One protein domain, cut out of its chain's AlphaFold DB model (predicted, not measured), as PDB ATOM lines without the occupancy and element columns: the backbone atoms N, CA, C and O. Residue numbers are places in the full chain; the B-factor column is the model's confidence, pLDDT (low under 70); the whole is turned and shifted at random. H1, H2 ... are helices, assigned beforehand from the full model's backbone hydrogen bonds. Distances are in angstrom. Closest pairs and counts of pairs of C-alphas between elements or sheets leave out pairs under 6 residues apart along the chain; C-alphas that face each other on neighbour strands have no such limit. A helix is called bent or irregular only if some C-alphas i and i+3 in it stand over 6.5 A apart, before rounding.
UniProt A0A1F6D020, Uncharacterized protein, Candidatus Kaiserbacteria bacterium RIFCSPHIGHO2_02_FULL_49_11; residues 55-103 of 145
ATOM      1  N   ASN A  55     454.587 396.423 343.209       59.69
ATOM      2  CA  ASN A  55     455.430 395.758 342.222       59.69
ATOM      3  C   ASN A  55     456.805 395.422 342.810       59.69
ATOM      4  O   ASN A  55     457.514 396.307 343.290       59.69
ATOM      5  N   ALA A  56     457.223 394.157 342.692       62.22
ATOM      6  CA  ALA A  56     458.492 393.657 343.234       62.22
ATOM      7  C   ALA A  56     459.715 394.488 342.796       62.22
ATOM      8  O   ALA A  56     460.610 394.748 343.594       62.22
ATOM      9  N   ILE A  57     459.725 394.975 341.552       69.44
ATOM     10  CA  ILE A  57     460.800 395.828 341.019       69.44
ATOM     11  C   ILE A  57     460.857 397.166 341.767       69.44
ATOM     12  O   ILE A  57     461.933 397.636 342.122       69.44
ATOM     13  N   SER A  58     459.706 397.768 342.059       61.91
ATOM     14  CA  SER A  58     459.638 399.029 342.797       61.91
ATOM     15  C   SER A  58     460.048 398.866 344.261       61.91
ATOM     16  O   SER A  58     460.704 399.750 344.800       61.91
ATOM     17  N   VAL A  59     459.732 397.724 344.882       65.69
ATOM     18  CA  VAL A  59     460.196 397.380 346.237       65.69
ATOM     19  C   VAL A  59     461.719 397.250 346.268       65.69
ATOM     20  O   VAL A  59     462.371 397.813 347.145       65.69
ATOM     21  N   VAL A  60     462.309 396.578 345.275       70.44
ATOM     22  CA  VAL A  60     463.771 396.466 345.142       70.44
ATOM     23  C   VAL A  60     464.411 397.842 344.959       70.44
ATOM     24  O   VAL A  60     465.368 398.163 345.659       70.44
ATOM     25  N   VAL A  61     463.860 398.688 344.087       74.06
ATOM     26  CA  VAL A  61     464.354 400.060 343.885       74.06
ATOM     27  C   VAL A  61     464.251 400.885 345.170       74.06
ATOM     28  O   VAL A  61     465.167 401.644 345.474       74.06
ATOM     29  N   GLN A  62     463.189 400.706 345.957       68.62
ATOM     30  CA  GLN A  62     463.010 401.406 347.228       68.62
ATOM     31  C   GLN A  62     463.966 400.915 348.322       68.62
ATOM     32  O   GLN A  62     464.480 401.717 349.099       68.62
ATOM     33  N   HIS A  63     464.279 399.619 348.361       70.62
ATOM     34  CA  HIS A  63     465.322 399.096 349.244       70.62
ATOM     35  C   HIS A  63     466.716 399.582 348.840       70.62
ATOM     36  O   HIS A  63     467.508 399.958 349.704       70.62
ATOM     37  N   ILE A  64     467.010 399.623 347.538       76.31
ATOM     38  CA  ILE A  64     468.274 400.155 347.020       76.31
ATOM     39  C   ILE A  64     468.396 401.645 347.353       76.31
ATOM     40  O   ILE A  64     469.443 402.075 347.830       76.31
ATOM     41  N   SER A  65     467.337 402.437 347.161       72.56
ATOM     42  CA  SER A  65     467.366 403.872 347.454       72.56
ATOM     43  C   SER A  65     467.492 404.163 348.951       72.56
ATOM     44  O   SER A  65     468.250 405.059 349.318       72.56
ATOM     45  N   ALA A  66     466.840 403.376 349.814       69.94
ATOM     46  CA  ALA A  66     466.993 403.450 351.267       69.94
ATOM     47  C   ALA A  66     468.416 403.082 351.717       69.94
ATOM     48  O   ALA A  66     469.008 403.763 352.553       69.94
ATOM     49  N   PHE A  67     469.008 402.040 351.123       73.19
ATOM     50  CA  PHE A  67     470.398 401.670 351.388       73.19
ATOM     51  C   PHE A  67     471.369 402.769 350.939       73.19
ATOM     52  O   PHE A  67     472.300 403.117 351.665       73.19
ATOM     53  N   LEU A  68     471.128 403.367 349.770       70.19
ATOM     54  CA  LEU A  68     471.918 404.489 349.272       70.19
ATOM     55  C   LEU A  68     471.800 405.707 350.189       70.19
ATOM     56  O   LEU A  68     472.825 406.249 350.570       70.19
ATOM     57  N   THR A  69     470.600 406.086 350.639       68.94
ATOM     58  CA  THR A  69     470.428 407.217 351.575       68.94
ATOM     59  C   THR A  69     471.012 406.951 352.956       68.94
ATOM     60  O   THR A  69     471.509 407.880 353.582       68.94
ATOM     61  N   PHE A  70     471.015 405.705 353.430       66.88
ATOM     62  CA  PHE A  70     471.689 405.336 354.676       66.88
ATOM     63  C   PHE A  70     473.219 405.387 354.547       66.88
ATOM     64  O   PHE A  70     473.922 405.792 355.471       66.88
ATOM     65  N   THR A  71     473.748 404.998 353.384       64.81
ATOM     66  CA  THR A  71     475.193 404.984 353.116       64.81
ATOM     67  C   THR A  71     475.737 406.328 352.639       64.81
ATOM     68  O   THR A  71     476.917 406.610 352.829       64.81
ATOM     69  N   GLN A  72     474.903 407.214 352.096       62.41
ATOM     70  CA  GLN A  72     475.337 408.507 351.569       62.41
ATOM     71  C   GLN A  72     475.981 409.418 352.621       62.41
ATOM     72  O   GLN A  72     477.042 409.954 352.321       62.41
ATOM     73  N   PRO A  73     475.448 409.569 353.849       59.28
ATOM     74  CA  PRO A  73     476.097 410.342 354.907       59.28
ATOM     75  C   PRO A  73     477.467 409.775 355.293       59.28
ATOM     76  O   PRO A  73     478.381 410.526 355.619       59.28
ATOM     77  N   LEU A  74     477.652 408.454 355.210       56.22
ATOM     78  CA  LEU A  74     478.953 407.824 355.464       56.22
ATOM     79  C   LEU A  74     479.983 408.196 354.382       56.22
ATOM     80  O   LEU A  74     481.180 408.233 354.673       56.22
ATOM     81  N   ILE A  75     479.509 408.492 353.165       56.09
ATOM     82  CA  ILE A  75     480.311 408.798 351.976       56.09
ATOM     83  C   ILE A  75     480.499 410.311 351.781       56.09
ATOM     84  O   ILE A  75     481.551 410.715 351.312       56.09
ATOM     85  N   THR A  76     479.544 411.176 352.140       58.28
ATOM     86  CA  THR A  76     479.634 412.632 351.900       58.28
ATOM     87  C   THR A  76     480.497 413.363 352.927       58.28
ATOM     88  O   THR A  76     481.183 414.320 352.571       58.28
ATOM     89  N   TYR A  77     480.573 412.881 354.170       56.09
ATOM     90  CA  TYR A  77     481.536 413.368 355.166       56.09
ATOM     91  C   TYR A  77     482.892 412.670 355.002       56.09
ATOM     92  O   TYR A  77     483.433 412.114 355.954       56.09
ATOM     93  N   THR A  78     483.439 412.678 353.782       64.00
ATOM     94  CA  THR A  78     484.605 411.871 353.373       64.00
ATOM     95  C   THR A  78     485.784 412.007 354.327       64.00
ATOM     96  O   THR A  78     486.308 411.003 354.788       64.00
ATOM     97  N   ALA A  79     486.183 413.229 354.679       63.56
ATOM     98  CA  ALA A  79     487.355 413.437 355.521       63.56
ATOM     99  C   ALA A  79     487.088 413.050 356.982       63.56
ATOM    100  O   ALA A  79     487.861 412.307 357.575       63.56
ATOM    101  N   LEU A  80     485.984 413.518 357.566       69.06
ATOM    102  CA  LEU A  80     485.703 413.345 358.996       69.06
ATOM    103  C   LEU A  80     485.281 411.905 359.329       69.06
ATOM    104  O   LEU A  80     485.693 411.370 360.358       69.06
ATOM    105  N   SER A  81     484.537 411.253 358.431       69.44
ATOM    106  CA  SER A  81     484.176 409.833 358.508       69.44
ATOM    107  C   SER A  81     485.407 408.939 358.349       69.44
ATOM    108  O   SER A  81     485.641 408.064 359.181       69.44
ATOM    109  N   LEU A  82     486.268 409.216 357.359       75.62
ATOM    110  CA  LEU A  82     487.517 408.475 357.157       75.62
ATOM    111  C   LEU A  82     488.475 408.648 358.341       75.62
ATOM    112  O   LEU A  82     489.034 407.665 358.820       75.62
ATOM    113  N   ILE A  83     488.631 409.872 358.856       78.31
ATOM    114  CA  ILE A  83     489.442 410.151 360.050       78.31
ATOM    115  C   ILE A  83     488.873 409.409 361.262       78.31
ATOM    116  O   ILE A  83     489.636 408.791 361.998       78.31
ATOM    117  N   SER A  84     487.552 409.416 361.454       78.38
ATOM    118  CA  SER A  84     486.904 408.704 362.565       78.38
ATOM    119  C   SER A  84     487.071 407.187 362.449       78.38
ATOM    120  O   SER A  84     487.345 406.511 363.442       78.38
ATOM    121  N   PHE A  85     486.975 406.645 361.236       80.88
ATOM    122  CA  PHE A  85     487.192 405.231 360.954       80.88
ATOM    123  C   PHE A  85     488.651 404.816 361.195       80.88
ATOM    124  O   PHE A  85     488.912 403.837 361.897       80.88
ATOM    125  N   LEU A  86     489.612 405.599 360.695       83.81
ATOM    126  CA  LEU A  86     491.043 405.392 360.935       83.81
ATOM    127  C   LEU A  86     491.395 405.524 362.422       83.81
ATOM    128  O   LEU A  86     492.163 404.716 362.941       83.81
ATOM    129  N   ALA A  87     490.807 406.492 363.128       84.44
ATOM    130  CA  ALA A  87     490.985 406.663 364.566       84.44
ATOM    131  C   ALA A  87     490.432 405.466 365.355       84.44
ATOM    132  O   ALA A  87     491.070 405.015 366.305       84.44
ATOM    133  N   SER A  88     489.290 404.910 364.935       82.94
ATOM    134  CA  SER A  88     488.710 403.700 365.530       82.94
ATOM    135  C   SER A  88     489.606 402.474 365.321       82.94
ATOM    136  O   SER A  88     489.905 401.753 366.276       82.94
ATOM    137  N   LEU A  89     490.132 402.281 364.105       88.62
ATOM    138  CA  LEU A  89     491.099 401.216 363.808       88.62
ATOM    139  C   LEU A  89     492.393 401.370 364.614       88.62
ATOM    140  O   LEU A  89     492.900 400.388 365.157       88.62
ATOM    141  N   LEU A  90     492.906 402.596 364.739       90.44
ATOM    142  CA  LEU A  90     494.091 402.884 365.544       90.44
ATOM    143  C   LEU A  90     493.837 402.600 367.031       90.44
ATOM    144  O   LEU A  90     494.672 401.984 367.690       90.44
ATOM    145  N   ALA A  91     492.680 403.002 367.560       87.25
ATOM    146  CA  ALA A  91     492.296 402.724 368.940       87.25
ATOM    147  C   ALA A  91     492.198 401.214 369.201       87.25
ATOM    148  O   ALA A  91     492.756 400.724 370.185       87.25
ATOM    149  N   LEU A  92     491.567 400.464 368.293       88.69
ATOM    150  CA  LEU A  92     491.489 399.005 368.366       88.69
ATOM    151  C   LEU A  92     492.888 398.373 368.339       88.69
ATOM    152  O   LEU A  92     493.204 397.538 369.185       88.69
ATOM    153  N   PHE A  93     493.750 398.815 367.423       87.94
ATOM    154  CA  PHE A  93     495.128 398.343 367.315       87.94
ATOM    155  C   PHE A  93     495.927 398.595 368.601       87.94
ATOM    156  O   PHE A  93     496.612 397.697 369.089       87.94
ATOM    157  N   LEU A  94     495.795 399.779 369.207       84.75
ATOM    158  CA  LEU A  94     496.447 400.107 370.477       84.75
ATOM    159  C   LEU A  94     495.932 399.250 371.638       84.75
ATOM    160  O   LEU A  94     496.723 398.828 372.483       84.75
ATOM    161  N   VAL A  95     494.629 398.960 371.685       84.75
ATOM    162  CA  VAL A  95     494.040 398.064 372.692       84.75
ATOM    163  C   VAL A  95     494.576 396.644 372.524       84.75
ATOM    164  O   VAL A  95     495.036 396.047 373.495       84.75
ATOM    165  N   VAL A  96     494.600 396.125 371.296       85.31
ATOM    166  CA  VAL A  96     495.150 394.799 370.984       85.31
ATOM    167  C   VAL A  96     496.633 394.726 371.351       85.31
ATOM    168  O   VAL A  96     497.046 393.795 372.040       85.31
ATOM    169  N   LEU A  97     497.424 395.747 371.007       80.88
ATOM    170  CA  LEU A  97     498.825 395.835 371.418       80.88
ATOM    171  C   LEU A  97     498.987 395.833 372.938       80.88
ATOM    172  O   LEU A  97     499.911 395.201 373.434       80.88
ATOM    173  N   ARG A  98     498.117 396.508 373.695       74.00
ATOM    174  CA  ARG A  98     498.167 396.519 375.170       74.00
ATOM    175  C   ARG A  98     497.795 395.178 375.798       74.00
ATOM    176  O   ARG A  98     498.270 394.898 376.892       74.00
ATOM    177  N   ILE A  99     496.956 394.386 375.134       75.56
ATOM    178  CA  ILE A  99     496.553 393.047 375.587       75.56
ATOM    179  C   ILE A  99     497.642 392.017 375.268       75.56
ATOM    180  O   ILE A  99     497.934 391.163 376.099       75.56
ATOM    181  N   ILE A 100     498.241 392.103 374.076       77.31
ATOM    182  CA  ILE A 100     499.264 391.157 373.603       77.31
ATOM    183  C   ILE A 100     500.640 391.484 374.188       77.31
ATOM    184  O   ILE A 100     501.425 390.579 374.469       77.31
ATOM    185  N   SER A 101     500.952 392.767 374.389       67.00
ATOM    186  CA  SER A 101     502.216 393.146 375.013       67.00
ATOM    187  C   SER A 101     502.199 392.691 376.469       67.00
ATOM    188  O   SER A 101     501.325 393.140 377.218       67.00
ATOM    189  N   PRO A 102     503.170 391.870 376.917       63.75
ATOM    190  CA  PRO A 102     503.320 391.615 378.339       63.75
ATOM    191  C   PRO A 102     503.436 392.975 379.035       63.75
ATOM    192  O   PRO A 102     504.098 393.872 378.486       63.75
ATOM    193  N   PRO A 103     502.778 393.180 380.194       62.41
ATOM    194  CA  PRO A 103     502.892 394.439 380.907       62.41
ATOM    195  C   PRO A 103     504.381 394.722 381.028       62.41
ATOM    196  O   PRO A 103     505.123 393.877 381.530       62.41
TER     197      PRO A 103
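Overview. This is residues 55 to 103 of the 145 residues of an uncharacterized protein of Candidatus Kaiserbacteria bacterium RIFCSPHIGHO2_02_FULL_49_11 (UniProt A0A1F6D020). Two long helices, H2 and H1, meet at their ends through a tight link and make a wide, open V, with nothing packed between the arms. The printed part has 49 residues, with two named helices in the order H1, H2 and no named strand; the class is all helix. The whole is extended, with a radius of gyration of the C-alphas of 18.4 A and spans of 61 by 23 by 7 A.

Arrangement. H2, residues 78 to 100, is the longest helix. It is close to but not clearly touching H1, residues 56 to 76, with the closest C-alphas, those of Leu 74 and Ser 81, 6.4 A apart. Their lines stand about perpendicular, at 76 degrees. Every O i to N i+4 pair is within hydrogen-bond range in H2, and 15 of 17 are in H1.

Along the chain. H2 measures 32.5 A, from C-alpha 78 at (484.605, 411.871, 353.373) to C-alpha 100 at (499.264, 391.157, 373.603). H1 measures 29.7 A and begins with C-alpha 56 at (458.492, 393.657, 343.234). H1 has a kink of 32 degrees near residue 70 and is only just irregular, with C-alphas 70 and 73 6.7 A apart.

Size, cuts and confidence. The C-alphas farthest apart, those of Asn 55 and Pro 103, are 61.2 A apart. The printed part has no cut. Mean pLDDT of the printed part is 72.3; residues 69 to 81 are among those under 70.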